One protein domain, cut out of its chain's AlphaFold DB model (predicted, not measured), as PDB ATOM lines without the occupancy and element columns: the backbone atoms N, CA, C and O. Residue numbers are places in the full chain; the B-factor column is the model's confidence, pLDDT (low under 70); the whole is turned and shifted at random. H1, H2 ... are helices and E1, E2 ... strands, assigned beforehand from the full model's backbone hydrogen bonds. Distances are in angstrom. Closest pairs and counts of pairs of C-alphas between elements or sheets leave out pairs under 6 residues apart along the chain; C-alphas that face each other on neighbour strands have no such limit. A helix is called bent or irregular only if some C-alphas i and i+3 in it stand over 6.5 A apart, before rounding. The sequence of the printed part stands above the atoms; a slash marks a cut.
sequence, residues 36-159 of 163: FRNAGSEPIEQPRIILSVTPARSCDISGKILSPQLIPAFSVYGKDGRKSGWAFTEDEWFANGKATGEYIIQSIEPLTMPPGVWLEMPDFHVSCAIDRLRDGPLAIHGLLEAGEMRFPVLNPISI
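What this domain is: This is residues 36 to 159 of the 163 residues of the protein "D-Tyr-tRNAtyr deacylase" of Paenibacillus dendritiformis (UniProt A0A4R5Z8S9). Two sheets stand partly face to face: a twisted six-strand sheet, with E2, E5 and E7 in its middle, and a three-strand sheet whose long strand E6 runs lengthwise over it, roughly the same way as E2, pairing with E1 near one end and E3 near the other. H2 packs on the large sheet over E2 and E5, H1 and the long link after it lie beyond E4, and H3 is at the far end. The printed part has 124 residues, with elements in the order E1 E2 E3 H1 E4 H2 E5 E6 H3 E7 E8 E9; the class is mixed, helices and strands. Both sheets are antiparallel, and the large one is branched. The whole is compact, with a radius of gyration of the C-alphas of 15.3 A and spans of 46 by 35 by 22 A.

How they stand to each other: E7, residues 138 to 146, has E2, residues 48 to 54, on one side, with N 50 and O 143 2.8 A apart. On its other side are E8, residues 149 to 152, which forms a hairpin with it (N 144 and O 151, 2.9 A), and E9, residues 157 to 159 (N 140 and O 157, 2.8 A). On the other side of E2 is E5, residues 102 to 107 (N 51 and O 103, 2.9 A), followed by edge strand E4, residues 86 to 88 (N 87 and O 106, 2.9 A). In the second sheet, E6, residues 118 to 129, pairs with E1, residues 36 to 38 (N 119 and O 36, 2.8 A), and with E3, residues 59 to 63 (N 60 and O 127, 2.8 A). Residues 65 to 66 pair parallel with residues 86 to 87 of E4. H2, residues 93 to 100, is on the large sheet at a height of 8.4 A, slantwise to the strands; its closest C-alphas to E5 are Gly 97 and Tyr 103, 5.2 A. H1, residues 68 to 74, and H3, residues 130 to 133, only graze that sheet. H1 is only just irregular, with C-alphas 69 and 72 6.8 A apart; 1 of 3 O i to N i+4 pairs and 2 of 4 O i to N i+3 pairs are within hydrogen-bond range, while in H2 every O i to N i+4 pair is and H3 is too short for one.

Where its parts are: E1 begins at C-alpha 36 (128.403, 156.566, 142.690), and E9 ends at C-alpha 159 (110.514, 166.343, 151.874). E6 is 32.9 A long, E7 26.5 A, E2 20.0 A and E5 16.9 A.

The domain as a whole: The C-alphas farthest apart, of Asp 80 and Asp 135, are 48.8 A apart. The printed part has no cut; the H1 to E4 link, 11 residues, is long. Mean pLDDT of the printed part is 92.2, with residues 77 to 82 under 70.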
ATOM      1  N   PHE A  36     127.634 155.748 143.617       97.88
ATOM      2  CA  PHE A  36     128.403 156.566 142.690       97.88
ATOM      3  C   PHE A  36     129.286 155.698 141.799       97.88
ATOM      4  O   PHE A  36     129.767 154.643 142.212       97.88
ATOM      5  N   ARG A  37     129.494 156.127 140.556       97.00
ATOM      6  CA  ARG A  37     130.406 155.460 139.619       97.00
ATOM      7  C   ARG A  37     131.188 156.457 138.796       97.00
ATOM      8  O   ARG A  37     130.711 157.553 138.512       97.00
ATOM      9  N   ASN A  38     132.362 156.031 138.356       96.00
ATOM     10  CA  ASN A  38     133.119 156.733 137.334       96.00
ATOM     11  C   ASN A  38     132.504 156.425 135.959       96.00
ATOM     12  O   ASN A  38     132.529 155.282 135.508       96.00
ATOM     13  N   ALA A  39     131.917 157.431 135.319       94.31
ATOM     14  CA  ALA A  39     131.356 157.362 133.969       94.31
ATOM     15  C   ALA A  39     132.360 157.805 132.885       94.31
ATOM     16  O   ALA A  39     132.044 157.753 131.696       94.31
ATOM     17  N   GLY A  40     133.553 158.258 133.284       91.75
ATOM     18  CA  GLY A  40     134.653 158.596 132.387       91.75
ATOM     19  C   GLY A  40     135.493 157.380 131.991       91.75
ATOM     20  O   GLY A  40     135.139 156.230 132.252       91.75
ATOM     21  N   SER A  41     136.630 157.647 131.349       89.44
ATOM     22  CA  SER A  41     137.568 156.619 130.874       89.44
ATOM     23  C   SER A  41     138.812 156.447 131.748       89.44
ATOM     24  O   SER A  41     139.498 155.442 131.609       89.44
ATOM     25  N   GLU A  42     139.097 157.397 132.641       90.44
ATOM     26  CA  GLU A  42     140.280 157.399 133.509       90.44
ATOM     27  C   GLU A  42     139.879 157.209 134.975       90.44
ATOM     28  O   GLU A  42     138.858 157.774 135.376       90.44
ATOM     29  N   PRO A  43     140.643 156.454 135.789       93.12
ATOM     30  CA  PRO A  43     140.362 156.282 137.213       93.12
ATOM     31  C   PRO A  43     140.264 157.611 137.975       93.12
ATOM     32  O   PRO A  43     141.037 158.537 137.736       93.12
ATOM     33  N   ILE A  44     139.330 157.684 138.927       94.19
ATOM     34  CA  ILE A  44     139.214 158.818 139.852       94.19
ATOM     35  C   ILE A  44     139.833 158.417 141.187       94.19
ATOM     36  O   ILE A  44     139.364 157.479 141.832       94.19
ATOM     37  N   GLU A  45     140.868 159.134 141.604       94.31
ATOM     38  CA  GLU A  45     141.584 158.870 142.850       94.31
ATOM     39  C   GLU A  45     141.044 159.719 144.001       94.31
ATOM     40  O   GLU A  45     140.830 160.921 143.843       94.31
ATOM     41  N   GLN A  46     140.882 159.096 145.170       93.69
ATOM     42  CA  GLN A  46     140.536 159.744 146.442       93.69
ATOM     43  C   GLN A  46     139.347 160.721 146.347       93.69
ATOM     44  O   GLN A  46     139.472 161.880 146.759       93.69
ATOM     45  N   PRO A  47     138.189 160.294 145.807       95.44
ATOM     46  CA  PRO A  47     137.025 161.164 145.767       95.44
ATOM     47  C   PRO A  47     136.549 161.499 147.188       95.44
ATOM     48  O   PRO A  47     136.637 160.676 148.105       95.44
ATOM     49  N   ARG A  48     135.984 162.694 147.356       96.44
ATOM     50  CA  ARG A  48     135.304 163.112 148.590       96.44
ATOM     51  C   ARG A  48     133.807 163.193 148.360       96.44
ATOM     52  O   ARG A  48     133.364 163.525 147.264       96.44
ATOM     53  N   ILE A  49     133.032 162.924 149.399       97.88
ATOM     54  CA  ILE A  49     131.584 163.123 149.400       97.88
ATOM     55  C   ILE A  49     131.282 164.350 150.253       97.88
ATOM     56  O   ILE A  49     131.775 164.471 151.371       97.88
ATOM     57  N   ILE A  50     130.458 165.254 149.735       97.94
ATOM     58  CA  ILE A  50     129.895 166.371 150.490       97.94
ATOM     59  C   ILE A  50     128.387 166.153 150.555       97.94
ATOM     60  O   ILE A  50     127.718 166.094 149.521       97.94
ATOM     61  N   LEU A  51     127.861 165.999 151.767       98.19
ATOM     62  CA  LEU A  51     126.423 165.994 152.021       98.19
ATOM     63  C   LEU A  51     125.999 167.380 152.490       98.19
ATOM     64  O   LEU A  51     126.581 167.898 153.440       98.19
ATOM     65  N   SER A  52     124.967 167.945 151.872       98.12
ATOM     66  CA  SER A  52     124.374 169.215 152.296       98.12
ATOM     67  C   SER A  52     122.937 168.979 152.742       98.12
ATOM     68  O   SER A  52     122.134 168.434 151.979       98.12
ATOM     69  N   VAL A  53     122.602 169.384 153.967       97.81
ATOM     70  CA  VAL A  53     121.274 169.203 154.564       97.81
ATOM     71  C   VAL A  53     120.654 170.528 154.983       97.81
ATOM     72  O   VAL A  53     121.321 171.425 155.495       97.81
ATOM     73  N   THR A  54     119.347 170.658 154.780       96.88
ATOM     74  CA  THR A  54     118.553 171.812 155.225       96.88
ATOM     75  C   THR A  54     117.283 171.308 155.907       96.88
ATOM     76  O   THR A  54     116.688 170.379 155.372       96.88
ATOM     77  N   PRO A  55     116.851 171.894 157.043       95.62
ATOM     78  CA  PRO A  55     117.483 173.003 157.769       95.62
ATOM     79  C   PRO A  55     118.725 172.571 158.569       95.62
ATOM     80  O   PRO A  55     118.642 171.691 159.424       95.62
ATOM     81  N   ALA A  56     119.867 173.234 158.344       92.50
ATOM     82  CA  ALA A  56     121.182 172.822 158.856       92.50
ATOM     83  C   ALA A  56     121.218 172.533 160.371       92.50
ATOM     84  O   ALA A  56     121.590 171.446 160.807       92.50
ATOM     85  N   ARG A  57     120.762 173.483 161.199       92.31
ATOM     86  CA  ARG A  57     120.802 173.351 162.670       92.31
ATOM     87  C   ARG A  57     119.835 172.299 163.216       92.31
ATOM     88  O   ARG A  57     120.023 171.821 164.335       92.31
ATOM     89  N   SER A  58     118.813 171.953 162.441       92.69
ATOM     90  CA  SER A  58     117.713 171.077 162.849       92.69
ATOM     91  C   SER A  58     117.858 169.643 162.349       92.69
ATOM     92  O   SER A  58     117.109 168.782 162.803       92.69
ATOM     93  N   CYS A  59     118.796 169.381 161.436       94.56
ATOM     94  CA  CYS A  59     119.055 168.046 160.909       94.56
ATOM     95  C   CYS A  59     120.166 167.355 161.697       94.56
ATOM     96  O   CYS A  59     121.211 167.951 161.960       94.56
ATOM     97  N   ASP A  60     119.963 166.093 162.049       93.88
ATOM     98  CA  ASP A  60     120.989 165.219 162.612       93.88
ATOM     99  C   ASP A  60     121.456 164.238 161.537       93.88
ATOM    100  O   ASP A  60     120.633 163.509 160.981       93.88
ATOM    101  N   ILE A  61     122.767 164.209 161.267       94.94
ATOM    102  CA  ILE A  61     123.395 163.202 160.404       94.94
ATOM    103  C   ILE A  61     124.011 162.104 161.268       94.94
ATOM    104  O   ILE A  61     124.711 162.384 162.241       94.94
ATOM    105  N   SER A  62     123.741 160.853 160.915       92.75
ATOM    106  CA  SER A  62     124.237 159.666 161.617       92.75
ATOM    107  C   SER A  62     124.348 158.472 160.660       92.75
ATOM    108  O   SER A  62     124.286 158.650 159.445       92.75
ATOM    109  N   GLY A  63     124.526 157.260 161.190       92.62
ATOM    110  CA  GLY A  63     124.622 156.030 160.404       92.62
ATOM    111  C   GLY A  63     126.044 155.476 160.365       92.62
ATOM    112  O   GLY A  63     126.801 155.625 161.327       92.62
ATOM    113  N   LYS A  64     126.423 154.826 159.263       93.56
ATOM    114  CA  LYS A  64     127.740 154.188 159.085       93.56
ATOM    115  C   LYS A  64     128.829 155.175 158.633       93.56
ATOM    116  O   LYS A  64     129.623 154.871 157.746       93.56
ATOM    117  N   ILE A  65     128.886 156.339 159.282       94.81
ATOM    118  CA  ILE A  65     129.938 157.347 159.108       94.81
ATOM    119  C   ILE A  65     130.614 157.566 160.461       94.81
ATOM    120  O   ILE A  65     129.978 157.981 161.430       94.81
ATOM    121  N   LEU A  66     131.908 157.269 160.544       93.56
ATOM    122  CA  LEU A  66     132.676 157.416 161.776       93.56
ATOM    123  C   LEU A  66     133.141 158.861 161.970       93.56
ATOM    124  O   LEU A  66     133.555 159.534 161.025       93.56
ATOM    125  N   SER A  67     133.150 159.326 163.218       92.38
ATOM    126  CA  SER A  67     133.958 160.497 163.556       92.38
ATOM    127  C   SER A  67     135.451 160.137 163.492       92.38
ATOM    128  O   SER A  67     135.808 158.976 163.746       92.38
ATOM    129  N   PRO A  68     136.345 161.103 163.212       90.12
ATOM    130  CA  PRO A  68     137.785 160.850 163.123       90.12
ATOM    131  C   PRO A  68     138.354 160.110 164.338       90.12
ATOM    132  O   PRO A  68     139.153 159.183 164.204       90.12
ATOM    133  N   GLN A  69     137.877 160.458 165.537       89.06
ATOM    134  CA  GLN A  69     138.372 159.896 166.794       89.06
ATOM    135  C   GLN A  69     137.940 158.436 167.012       89.06
ATOM    136  O   GLN A  69     138.543 157.733 167.822       89.06
ATOM    137  N   LEU A  70     136.922 157.956 166.286       87.38
ATOM    138  CA  LEU A  70     136.417 156.584 166.380       87.38
ATOM    139  C   LEU A  70     137.045 155.636 165.348       87.38
ATOM    140  O   LEU A  70     136.974 154.418 165.533       87.38
ATOM    141  N   ILE A  71     137.726 156.153 164.317       87.06
ATOM    142  CA  ILE A  71     138.422 155.339 163.303       87.06
ATOM    143  C   ILE A  71     139.399 154.330 163.944       87.06
ATOM    144  O   ILE A  71     139.416 153.171 163.520       87.06
ATOM    145  N   PRO A  72     140.206 154.680 164.974       83.69
ATOM    146  CA  PRO A  72     141.072 153.734 165.675       83.69
ATOM    147  C   PRO A  72     140.365 152.474 166.195       83.69
ATOM    148  O   PRO A  72     140.939 151.390 166.085       83.69
ATOM    149  N   ALA A  73     139.140 152.610 166.705       80.62
ATOM    150  CA  ALA A  73     138.455 151.570 167.469       80.62
ATOM    151  C   ALA A  73     137.319 150.858 166.710       80.62
ATOM    152  O   ALA A  73     137.038 149.702 167.016       80.62
ATOM    153  N   PHE A  74     136.678 151.519 165.740       77.06
ATOM    154  CA  PHE A  74     135.405 151.058 165.159       77.06
ATOM    155  C   PHE A  74     135.414 150.854 163.641       77.06
ATOM    156  O   PHE A  74     134.406 150.434 163.078       77.06
ATOM    157  N   SER A  75     136.528 151.128 162.963       75.44
ATOM    158  CA  SER A  75     136.664 150.802 161.542       75.44
ATOM    159  C   SER A  75     136.513 149.298 161.304       75.44
ATOM    160  O   SER A  75     137.096 148.501 162.047       75.44
ATOM    161  N   VAL A  76     135.808 148.909 160.245       72.25
ATOM    162  CA  VAL A  76     135.666 147.497 159.882       72.25
ATOM    163  C   VAL A  76     137.018 146.974 159.401       72.25
ATOM    164  O   VAL A  76     137.718 147.643 158.649       72.25
ATOM    165  N   TYR A  77     137.407 145.778 159.841       67.19
ATOM    166  CA  TYR A  77     138.570 145.103 159.275       67.19
ATOM    167  C   TYR A  77     138.167 144.469 157.938       67.19
ATOM    168  O   TYR A  77     137.402 143.505 157.899       67.19
ATOM    169  N   GLY A  78     138.668 145.027 156.840       62.97
ATOM    170  CA  GLY A  78     138.590 144.441 155.509       62.97
ATOM    171  C   GLY A  78     139.371 143.125 155.414       62.97
ATOM    172  O   GLY A  78     140.106 142.743 156.327       62.97
ATOM    173  N   LYS A  79     139.235 142.434 154.274       55.25
ATOM    174  CA  LYS A  79     139.821 141.096 154.032       55.25
ATOM    175  C   LYS A  79     141.343 141.020 154.239       55.25
ATOM    176  O   LYS A  79     141.844 139.946 154.550       55.25
ATOM    177  N   ASP A  80     142.035 142.155 154.172       65.69
ATOM    178  CA  ASP A  80     143.490 142.263 154.335       65.69
ATOM    179  C   ASP A  80     143.905 142.880 155.688       65.69
ATOM    180  O   ASP A  80     145.028 143.358 155.848       65.69
ATOM    181  N   GLY A  81     142.988 142.950 156.662       64.81
ATOM    182  CA  GLY A  81     143.227 143.579 157.970       64.81
ATOM    183  C   GLY A  81     143.290 145.113 157.935       64.81
ATOM    184  O   GLY A  81     143.627 145.740 158.939       64.81
ATOM    185  N   ARG A  82     142.968 145.726 156.789       66.31
ATOM    186  CA  ARG A  82     142.868 147.182 156.621       66.31
ATOM    187  C   ARG A  82     141.535 147.709 157.131       66.31
ATOM    188  O   ARG A  82     140.553 146.983 157.177       66.31
ATOM    189  N   LYS A  83     141.526 148.976 157.523       77.25
ATOM    190  CA  LYS A  83     140.352 149.674 158.035       77.25
ATOM    191  C   LYS A  83     139.491 150.162 156.881       77.25
ATOM    192  O   LYS A  83     139.961 151.010 156.137       77.25
ATOM    193  N   SER A  84     138.260 149.680 156.790       83.38
ATOM    194  CA  SER A  84     137.290 150.073 155.773       83.38
ATOM    195  C   SER A  84     136.115 150.845 156.370       83.38
ATOM    196  O   SER A  84     135.834 150.774 157.575       83.38
ATOM    197  N   GLY A  85     135.431 151.598 155.509       91.56
ATOM    198  CA  GLY A  85     134.261 152.404 155.854       91.56
ATOM    199  C   GLY A  85     134.435 153.881 155.518       91.56
ATOM    200  O   GLY A  85     135.364 154.269 154.816       91.56
ATOM    201  N   TRP A  86     133.530 154.698 156.048       95.56
ATOM    202  CA  TRP A  86     133.428 156.123 155.751       95.56
ATOM    203  C   TRP A  86     133.592 156.943 157.021       95.56
ATOM    204  O   TRP A  86     133.154 156.524 158.095       95.56
ATOM    205  N   ALA A  87     134.224 158.107 156.911       95.75
ATOM    206  CA  ALA A  87     134.437 158.990 158.044       95.75
ATOM    207  C   ALA A  87     134.342 160.463 157.656       95.75
ATOM    208  O   ALA A  87     134.672 160.843 156.531       95.75
ATOM    209  N   PHE A  88     133.938 161.293 158.615       96.38
ATOM    210  CA  PHE A  88     134.050 162.741 158.472       96.38
ATOM    211  C   PHE A  88     135.526 163.160 158.404       96.38
ATOM    212  O   PHE A  88     136.384 162.519 159.014       96.38
ATOM    213  N   THR A  89     135.837 164.221 157.656       91.31
ATOM    214  CA  THR A  89     137.235 164.618 157.397       91.31
ATOM    215  C   THR A  89     137.856 165.492 158.483       91.31
ATOM    216  O   THR A  89     139.077 165.527 158.603       91.31
ATOM    217  N   GLU A  90     137.044 166.214 159.254       88.31
ATOM    218  CA  GLU A  90     137.501 167.227 160.214       88.31
ATOM    219  C   GLU A  90     137.164 166.832 161.650       88.31
ATOM    220  O   GLU A  90     136.128 166.221 161.901       88.31
ATOM    221  N   ASP A  91     137.995 167.226 162.618       88.56
ATOM    222  CA  ASP A  91     137.698 166.994 164.036       88.56
ATOM    223  C   ASP A  91     136.428 167.737 164.482       88.56
ATOM    224  O   ASP A  91     135.606 167.175 165.207       88.56
ATOM    225  N   GLU A  92     136.228 168.962 163.985       92.31
ATOM    226  CA  GLU A  92     135.063 169.809 164.276       92.31
ATOM    227  C   GLU A  92     133.881 169.579 163.316       92.31
ATOM    228  O   GLU A  92     132.971 170.408 163.240       92.31
ATOM    229  N   TRP A  93     133.849 168.435 162.616       93.38
ATOM    230  CA  TRP A  93     132.815 168.094 161.625       93.38
ATOM    231  C   TRP A  93     131.386 168.356 162.116       93.38
ATOM    232  O   TRP A  93     130.539 168.813 161.353       93.38
ATOM    233  N   PHE A  94     131.111 168.087 163.397       92.06
ATOM    234  CA  PHE A  94     129.779 168.249 163.966       92.06
ATOM    235  C   PHE A  94     129.395 169.723 164.112       92.06
ATOM    236  O   PHE A  94     128.293 170.113 163.726       92.06
ATOM    237  N   ALA A  95     130.298 170.547 164.652       93.31
ATOM    238  CA  ALA A  95     130.058 171.977 164.824       93.31
ATOM    239  C   ALA A  95     129.932 172.675 163.463       93.31
ATOM    240  O   ALA A  95     128.986 173.442 163.256       93.31
ATOM    241  N   ASN A  96     130.818 172.337 162.522       93.19
ATOM    242  CA  ASN A  96     130.801 172.866 161.160       93.19
ATOM    243  C   ASN A  96     129.523 172.453 160.427       93.19
ATOM    244  O   ASN A  96     128.780 173.322 159.974       93.19
ATOM    245  N   GLY A  97     129.186 171.162 160.428       93.81
ATOM    246  CA  GLY A  97     127.973 170.661 159.786       93.81
ATOM    247  C   GLY A  97     126.689 171.241 160.380       93.81
ATOM    248  O   GLY A  97     125.774 171.593 159.643       93.81
ATOM    249  N   LYS A  98     126.618 171.465 161.698       94.12
ATOM    250  CA  LYS A  98     125.470 172.164 162.308       94.12
ATOM    251  C   LYS A  98     125.396 173.644 161.929       94.12
ATOM    252  O   LYS A  98     124.298 174.205 161.900       94.12
ATOM    253  N   ALA A  99     126.532 174.290 161.674       94.75
ATOM    254  CA  ALA A  99     126.585 175.695 161.289       94.75
ATOM    255  C   ALA A  99     126.242 175.912 159.808       94.75
ATOM    256  O   ALA A  99     125.508 176.853 159.499       94.75
ATOM    257  N   THR A 100     126.749 175.055 158.918       95.56
ATOM    258  CA  THR A 100     126.667 175.222 157.456       95.56
ATOM    259  C   THR A 100     125.642 174.306 156.793       95.56
ATOM    260  O   THR A 100     125.130 174.634 155.728       95.56
ATOM    261  N   GLY A 101     125.322 173.173 157.418       96.19
ATOM    262  CA  GLY A 101     124.569 172.078 156.813       96.19
ATOM    263  C   GLY A 101     125.433 171.157 155.953       96.19
ATOM    264  O   GLY A 101     124.895 170.213 155.388       96.19
ATOM    265  N   GLU A 102     126.739 171.406 155.838       97.25
ATOM    266  CA  GLU A 102     127.644 170.654 154.968       97.25
ATOM    267  C   GLU A 102     128.543 169.706 155.760       97.25
ATOM    268  O   GLU A 102     129.193 170.093 156.731       97.25
ATOM    269  N   TYR A 103     128.608 168.456 155.310       97.31
ATOM    270  CA  TYR A 103     129.380 167.392 155.931       97.31
ATOM    271  C   TYR A 103     130.298 166.767 154.890       97.31
ATOM    272  O   TYR A 103     129.833 166.165 153.921       97.31
ATOM    273  N   ILE A 104     131.603 166.911 155.104       97.12
ATOM    274  CA  ILE A 104     132.632 166.364 154.222       97.12
ATOM    275  C   ILE A 104     133.032 164.985 154.741       97.12
ATOM    276  O   ILE A 104     133.399 164.818 155.909       97.12
ATOM    277  N   ILE A 105     132.931 163.995 153.865       97.44
ATOM    278  CA  ILE A 105     133.090 162.577 154.161       97.44
ATOM    279  C   ILE A 105     134.087 161.981 153.169       97.44
ATOM    280  O   ILE A 105     134.090 162.307 151.980       97.44
ATOM    281  N   GLN A 106     134.932 161.083 153.657       95.88
ATOM    282  CA  GLN A 106     135.887 160.342 152.841       95.88
ATOM    283  C   GLN A 106     135.908 158.866 153.226       95.88
ATOM    284  O   GLN A 106     135.519 158.484 154.334       95.88
ATOM    285  N   SER A 107     136.394 158.044 152.304       95.50
ATOM    286  CA  SER A 107     136.725 156.655 152.602       95.50
ATOM    287  C   SER A 107     137.886 156.600 153.602       95.50
ATOM    288  O   SER A 107     138.837 157.376 153.508       95.50
ATOM    289  N   ILE A 108     137.809 155.691 154.573       93.56
ATOM    290  CA  ILE A 108     138.870 155.465 155.569       93.56
ATOM    291  C   ILE A 108     140.096 154.827 154.909       93.56
ATOM    292  O   ILE A 108     141.235 155.139 155.255       93.56
ATOM    293  N   GLU A 109     139.862 153.931 153.954       90.38
ATOM    294  CA  GLU A 109     140.903 153.360 153.106       90.38
ATOM    295  C   GLU A 109     141.029 154.139 151.796       90.38
ATOM    296  O   GLU A 109     140.028 154.669 151.307       90.38
ATOM    297  N   PRO A 110     142.229 154.183 151.190       91.62
ATOM    298  CA  PRO A 110     142.402 154.783 149.879       91.62
ATOM    299  C   PRO A 110     141.395 154.213 148.876       91.62
ATOM    300  O   PRO A 110     141.376 153.007 148.629       91.62
ATOM    301  N   LEU A 111     140.581 155.094 148.295       94.12
ATOM    302  CA  LEU A 111     139.564 154.728 147.317       94.12
ATOM    303  C   LEU A 111     139.964 155.194 145.916       94.12
ATOM    304  O   LEU A 111     140.255 156.370 145.703       94.12
ATOM    305  N   THR A 112     139.896 154.273 144.961       95.19
ATOM    306  CA  THR A 112     140.003 154.550 143.526       95.19
ATOM    307  C   THR A 112     138.694 154.126 142.871       95.19
ATOM    308  O   THR A 112     138.222 153.014 143.108       95.19
ATOM    309  N   MET A 113     138.105 154.985 142.039       95.25
ATOM    310  CA  MET A 113     136.913 154.660 141.255       95.25
ATOM    311  C   MET A 113     137.317 154.226 139.841       95.25
ATOM    312  O   MET A 113     137.605 155.084 138.993       95.25
ATOM    313  N   PRO A 114     137.336 152.918 139.539       95.38
ATOM    314  CA  PRO A 114     137.582 152.460 138.182       95.38
ATOM    315  C   PRO A 114     136.385 152.782 137.267       95.38
ATOM    316  O   PRO A 114     135.241 152.808 137.736       95.38
ATOM    317  N   PRO A 115     136.622 153.003 135.960       95.25
ATOM    318  CA  PRO A 115     135.562 153.233 134.983       95.25
ATOM    319  C   PRO A 115     134.458 152.169 135.016       95.25
ATOM    320  O   PRO A 115     134.725 150.967 135.020       95.25
ATOM    321  N   GLY A 116     133.203 152.616 135.017       93.69
ATOM    322  CA  GLY A 116     132.008 151.779 134.894       93.69
ATOM    323  C   GLY A 116     131.586 151.010 136.150       93.69
ATOM    324  O   GLY A 116     130.523 150.386 136.128       93.69
ATOM    325  N   VAL A 117     132.359 151.056 137.238       95.88
ATOM    326  CA  VAL A 117     132.060 150.316 138.474       95.88
ATOM    327  C   VAL A 117     131.276 151.185 139.452       95.88
ATOM    328  O   VAL A 117     131.688 152.298 139.773       95.88
ATOM    329  N   TRP A 118     130.153 150.652 139.940       95.94
ATOM    330  CA  TRP A 118     129.392 151.250 141.035       95.94
ATOM    331  C   TRP A 118     130.053 150.966 142.380       95.94
ATOM    332  O   TRP A 118     130.416 149.830 142.685       95.94
ATOM    333  N   LEU A 119     130.169 152.019 143.176       97.12
ATOM    334  CA  LEU A 119     130.618 152.026 144.558       97.12
ATOM    335  C   LEU A 119     129.516 152.628 145.430       97.12
ATOM    336  O   LEU A 119     128.584 153.264 144.927       97.12
ATOM    337  N   GLU A 120     129.630 152.428 146.739       96.50
ATOM    338  CA  GLU A 120     128.603 152.839 147.687       96.50
ATOM    339  C   GLU A 120     129.175 153.461 148.964       96.50
ATOM    340  O   GLU A 120     130.163 152.991 149.532       96.50
ATOM    341  N   MET A 121     128.489 154.501 149.437       96.88
ATOM    342  CA  MET A 121     128.511 154.941 150.827       96.88
ATOM    343  C   MET A 121     127.180 154.535 151.464       96.88
ATOM    344  O   MET A 121     126.178 155.231 151.260       96.88
ATOM    345  N   PRO A 122     127.137 153.392 152.169       94.88
ATOM    346  CA  PRO A 122     125.890 152.838 152.667       94.88
ATOM    347  C   PRO A 122     125.451 153.480 153.982       94.88
ATOM    348  O   PRO A 122     126.277 153.888 154.801       94.88
ATOM    349  N   ASP A 123     124.140 153.455 154.207       92.06
ATOM    350  CA  ASP A 123     123.488 153.662 155.503       92.06
ATOM    351  C   ASP A 123     123.908 154.944 156.239       92.06
ATOM    352  O   ASP A 123     124.250 154.905 157.426       92.06
ATOM    353  N   PHE A 124     123.877 156.093 155.559       96.69
ATOM    354  CA  PHE A 124     123.846 157.379 156.254       96.69
ATOM    355  C   PHE A 124     122.400 157.794 156.500       96.69
ATOM    356  O   PHE A 124     121.514 157.579 155.673       96.69
ATOM    357  N   HIS A 125     122.143 158.376 157.664       97.19
ATOM    358  CA  HIS A 125     120.808 158.773 158.074       97.19
ATOM    359  C   HIS A 125     120.763 160.277 158.276       97.19
ATOM    360  O   HIS A 125     121.666 160.843 158.893       97.19
ATOM    361  N   VAL A 126     119.688 160.908 157.816       98.00
ATOM    362  CA  VAL A 126     119.375 162.305 158.122       98.00
ATOM    363  C   VAL A 126     118.020 162.334 158.798       98.00
ATOM    364  O   VAL A 126     117.051 161.828 158.242       98.00
ATOM    365  N   SER A 127     117.935 162.919 159.986       96.75
ATOM    366  CA  SER A 127     116.661 163.043 160.695       96.75
ATOM    367  C   SER A 127     116.399 164.472 161.139       96.75
ATOM    368  O   SER A 127     117.330 165.217 161.449       96.75
ATOM    369  N   CYS A 128     115.130 164.861 161.147       96.81
ATOM    370  CA  CYS A 128     114.690 166.192 161.537       96.81
ATOM    371  C   CYS A 128     113.347 166.095 162.266       96.81
ATOM    372  O   CYS A 128     112.515 165.247 161.939       96.81
ATOM    373  N   ALA A 129     113.135 166.956 163.261       96.25
ATOM    374  CA  ALA A 129     111.822 167.094 163.877       96.25
ATOM    375  C   ALA A 129     110.854 167.739 162.872       96.25
ATOM    376  O   ALA A 129     111.219 168.682 162.167       96.25
ATOM    377  N   ILE A 130     109.636 167.207 162.787       95.44
ATOM    378  CA  ILE A 130     108.647 167.596 161.778       95.44
ATOM    379  C   ILE A 130     108.304 169.087 161.916       95.44
ATOM    380  O   ILE A 130     108.257 169.790 160.911       95.44
ATOM    381  N   ASP A 131     108.162 169.609 163.138       94.06
ATOM    382  CA  ASP A 131     107.873 171.026 163.409       94.06
ATOM    383  C   ASP A 131     108.887 172.001 162.778       94.06
ATOM    384  O   ASP A 131     108.524 173.117 162.392       94.06
ATOM    385  N   ARG A 132     110.144 171.571 162.610       94.31
ATOM    386  CA  ARG A 132     111.217 172.350 161.971       94.31
ATOM    387  C   ARG A 132     111.076 172.462 160.460       94.31
ATOM    388  O   ARG A 132     111.793 173.257 159.858       94.31
ATOM    389  N   LEU A 133     110.150 171.719 159.861       94.06
ATOM    390  CA  LEU A 133     109.888 171.722 158.422       94.06
ATOM    391  C   LEU A 133     108.723 172.636 158.022       94.06
ATOM    392  O   LEU A 133     108.267 172.606 156.881       94.06
ATOM    393  N   ARG A 134     108.225 173.464 158.950       90.44
ATOM    394  CA  ARG A 134     107.158 174.437 158.671       90.44
ATOM    395  C   ARG A 134     107.581 175.500 157.655       90.44
ATOM    396  O   ARG A 134     106.785 175.875 156.802       90.44
ATOM    397  N   ASP A 135     108.826 175.961 157.752       88.00
ATOM    398  CA  ASP A 135     109.342 177.086 156.960       88.00
ATOM    399  C   ASP A 135     110.146 176.636 155.726       88.00
ATOM    400  O   ASP A 135     110.615 177.463 154.943       88.00
ATOM    401  N   GLY A 136     110.317 175.326 155.531       92.38
ATOM    402  CA  GLY A 136     111.071 174.772 154.414       92.38
ATOM    403  C   GLY A 136     111.189 173.248 154.470       92.38
ATOM    404  O   GLY A 136     110.925 172.646 155.510       92.38
ATOM    405  N   PRO A 137     111.571 172.603 153.357       95.88
ATOM    406  CA  PRO A 137     111.694 171.155 153.310       95.88
ATOM    407  C   PRO A 137     112.896 170.639 154.097       95.88
ATOM    408  O   PRO A 137     113.895 171.341 154.264       95.88
ATOM    409  N   LEU A 138     112.836 169.353 154.450       97.44
ATOM    410  CA  LEU A 138     114.046 168.568 154.651       97.44
ATOM    411  C   LEU A 138     114.661 168.314 153.272       97.44
ATOM    412  O   LEU A 138     114.144 167.495 152.511       97.44
ATOM    413  N   ALA A 139     115.735 169.030 152.947       98.06
ATOM    414  CA  ALA A 139     116.488 168.838 151.711       98.06
ATOM    415  C   ALA A 139     117.815 168.131 151.997       98.06
ATOM    416  O   ALA A 139     118.521 168.500 152.935       98.06
ATOM    417  N   ILE A 140     118.155 167.135 151.177       98.50
ATOM    418  CA  ILE A 140     119.410 166.382 151.239       98.50
ATOM    419  C   ILE A 140     120.012 166.363 149.837       98.50
ATOM    420  O   ILE A 140     119.450 165.781 148.904       98.50
ATOM    421  N   HIS A 141     121.181 166.977 149.706       98.56
ATOM    422  CA  HIS A 141     122.000 166.946 148.504       98.56
ATOM    423  C   HIS A 141     123.271 166.146 148.772       98.56
ATOM    424  O   HIS A 141     123.797 166.142 149.883       98.56
ATOM    425  N   GLY A 142     123.763 165.479 147.736       98.19
ATOM    426  CA  GLY A 142     125.067 164.834 147.725       98.19
ATOM    427  C   GLY A 142     125.895 165.367 146.571       98.19
ATOM    428  O   GLY A 142     125.365 165.682 145.503       98.19
ATOM    429  N   LEU A 143     127.195 165.457 146.785       97.88
ATOM    430  CA  LEU A 143     128.165 165.891 145.796       97.88
ATOM    431  C   LEU A 143     129.389 164.992 145.911       97.88
ATOM    432  O   LEU A 143     129.929 164.827 147.000       97.88
ATOM    433  N   LEU A 144     129.832 164.433 144.793       97.88
ATOM    434  CA  LEU A 144     131.128 163.779 144.699       97.88
ATOM    435  C   LEU A 144     132.146 164.791 144.169       97.88
ATOM    436  O   LEU A 144     131.950 165.370 143.098       97.88
ATOM    437  N   GLU A 145     133.227 165.004 144.905       96.38
ATOM    438  CA  GLU A 145     134.332 165.869 144.508       96.38
ATOM    439  C   GLU A 145     135.546 165.026 144.103       96.38
ATOM    440  O   GLU A 145     136.000 164.167 144.859       96.38
ATOM    441  N   ALA A 146     136.064 165.282 142.903       92.31
ATOM    442  CA  ALA A 146     137.224 164.613 142.325       92.31
ATOM    443  C   ALA A 146     138.207 165.670 141.805       92.31
ATOM    444  O   ALA A 146     138.028 166.223 140.715       92.31
ATOM    445  N   GLY A 147     139.232 165.988 142.598       87.62
ATOM    446  CA  GLY A 147     140.085 167.148 142.334       87.62
ATOM    447  C   GLY A 147     139.265 168.441 142.365       87.62
ATOM    448  O   GLY A 147     138.618 168.737 143.362       87.62
ATOM    449  N   GLU A 148     139.269 169.197 141.267       88.88
ATOM    450  CA  GLU A 148     138.483 170.437 141.131       88.88
ATOM    451  C   GLU A 148     137.065 170.206 140.576       88.88
ATOM    452  O   GLU A 148     136.267 171.141 140.481       88.88
ATOM    453  N   MET A 149     136.731 168.971 140.193       91.38
ATOM    454  CA  MET A 149     135.441 168.649 139.584       91.38
ATOM    455  C   MET A 149     134.428 168.203 140.625       91.38
ATOM    456  O   MET A 149     134.760 167.554 141.617       91.38
ATOM    457  N   ARG A 150     133.166 168.531 140.357       95.62
ATOM    458  CA  ARG A 150     132.044 168.327 141.269       95.62
ATOM    459  C   ARG A 150     130.880 167.686 140.529       95.62
ATOM    460  O   ARG A 150     130.393 168.241 139.546       95.62
ATOM    461  N   PHE A 151     130.427 166.541 141.025       96.94
ATOM    462  CA  PHE A 151     129.356 165.745 140.431       96.94
ATOM    463  C   PHE A 151     128.201 165.612 141.430       96.94
ATOM    464  O   PHE A 151     128.309 164.844 142.390       96.94
ATOM    465  N   PRO A 152     127.121 166.398 141.282       98.00
ATOM    466  CA  PRO A 152     125.990 166.317 142.193       98.00
ATOM    467  C   PRO A 152     125.226 165.008 141.990       98.00
ATOM    468  O   PRO A 152     125.205 164.438 140.897       98.00
ATOM    469  N   VAL A 153     124.547 164.554 143.038       98.12
ATOM    470  CA  VAL A 153     123.549 163.488 142.918       98.12
ATOM    471  C   VAL A 153     122.445 163.905 141.953       98.12
ATOM    472  O   VAL A 153     121.966 165.039 141.982       98.12
ATOM    473  N   LEU A 154     122.024 162.971 141.107       98.06
ATOM    474  CA  LEU A 154     121.003 163.219 140.088       98.06
ATOM    475  C   LEU A 154     119.585 163.269 140.677       98.06
ATOM    476  O   LEU A 154     118.670 163.789 140.044       98.06
ATOM    477  N   ASN A 155     119.400 162.736 141.883       98.06
ATOM    478  CA  ASN A 155     118.122 162.661 142.584       98.06
ATOM    479  C   ASN A 155     118.264 163.120 144.051       98.06
ATOM    480  O   ASN A 155     118.222 162.294 144.966       98.06
ATOM    481  N   PRO A 156     118.451 164.430 144.302       98.19
ATOM    482  CA  PRO A 156     118.428 164.951 145.666       98.19
ATOM    483  C   PRO A 156     117.063 164.687 146.319       98.19
ATOM    484  O   PRO A 156     116.038 164.594 145.639       98.19
ATOM    485  N   ILE A 157     117.046 164.579 147.645       98.50
ATOM    486  CA  ILE A 157     115.822 164.330 148.414       98.50
ATOM    487  C   ILE A 157     115.275 165.676 148.886       98.50
ATOM    488  O   ILE A 157     116.024 166.489 149.419       98.50
ATOM    489  N   SER A 158     113.973 165.903 148.714       97.56
ATOM    490  CA  SER A 158     113.258 167.044 149.291       97.56
ATOM    491  C   SER A 158     111.925 166.571 149.857       97.56
ATOM    492  O   SER A 158     111.097 166.029 149.124       97.56
ATOM    493  N   ILE A 159     111.723 166.757 151.159       96.44
ATOM    494  CA  ILE A 159     110.514 166.343 151.874       96.44
ATOM    495  C   ILE A 159     109.837 167.581 152.448       96.44
ATOM    496  O   ILE A 159     110.403 168.278 153.288       96.44
TER     497      ILE A 159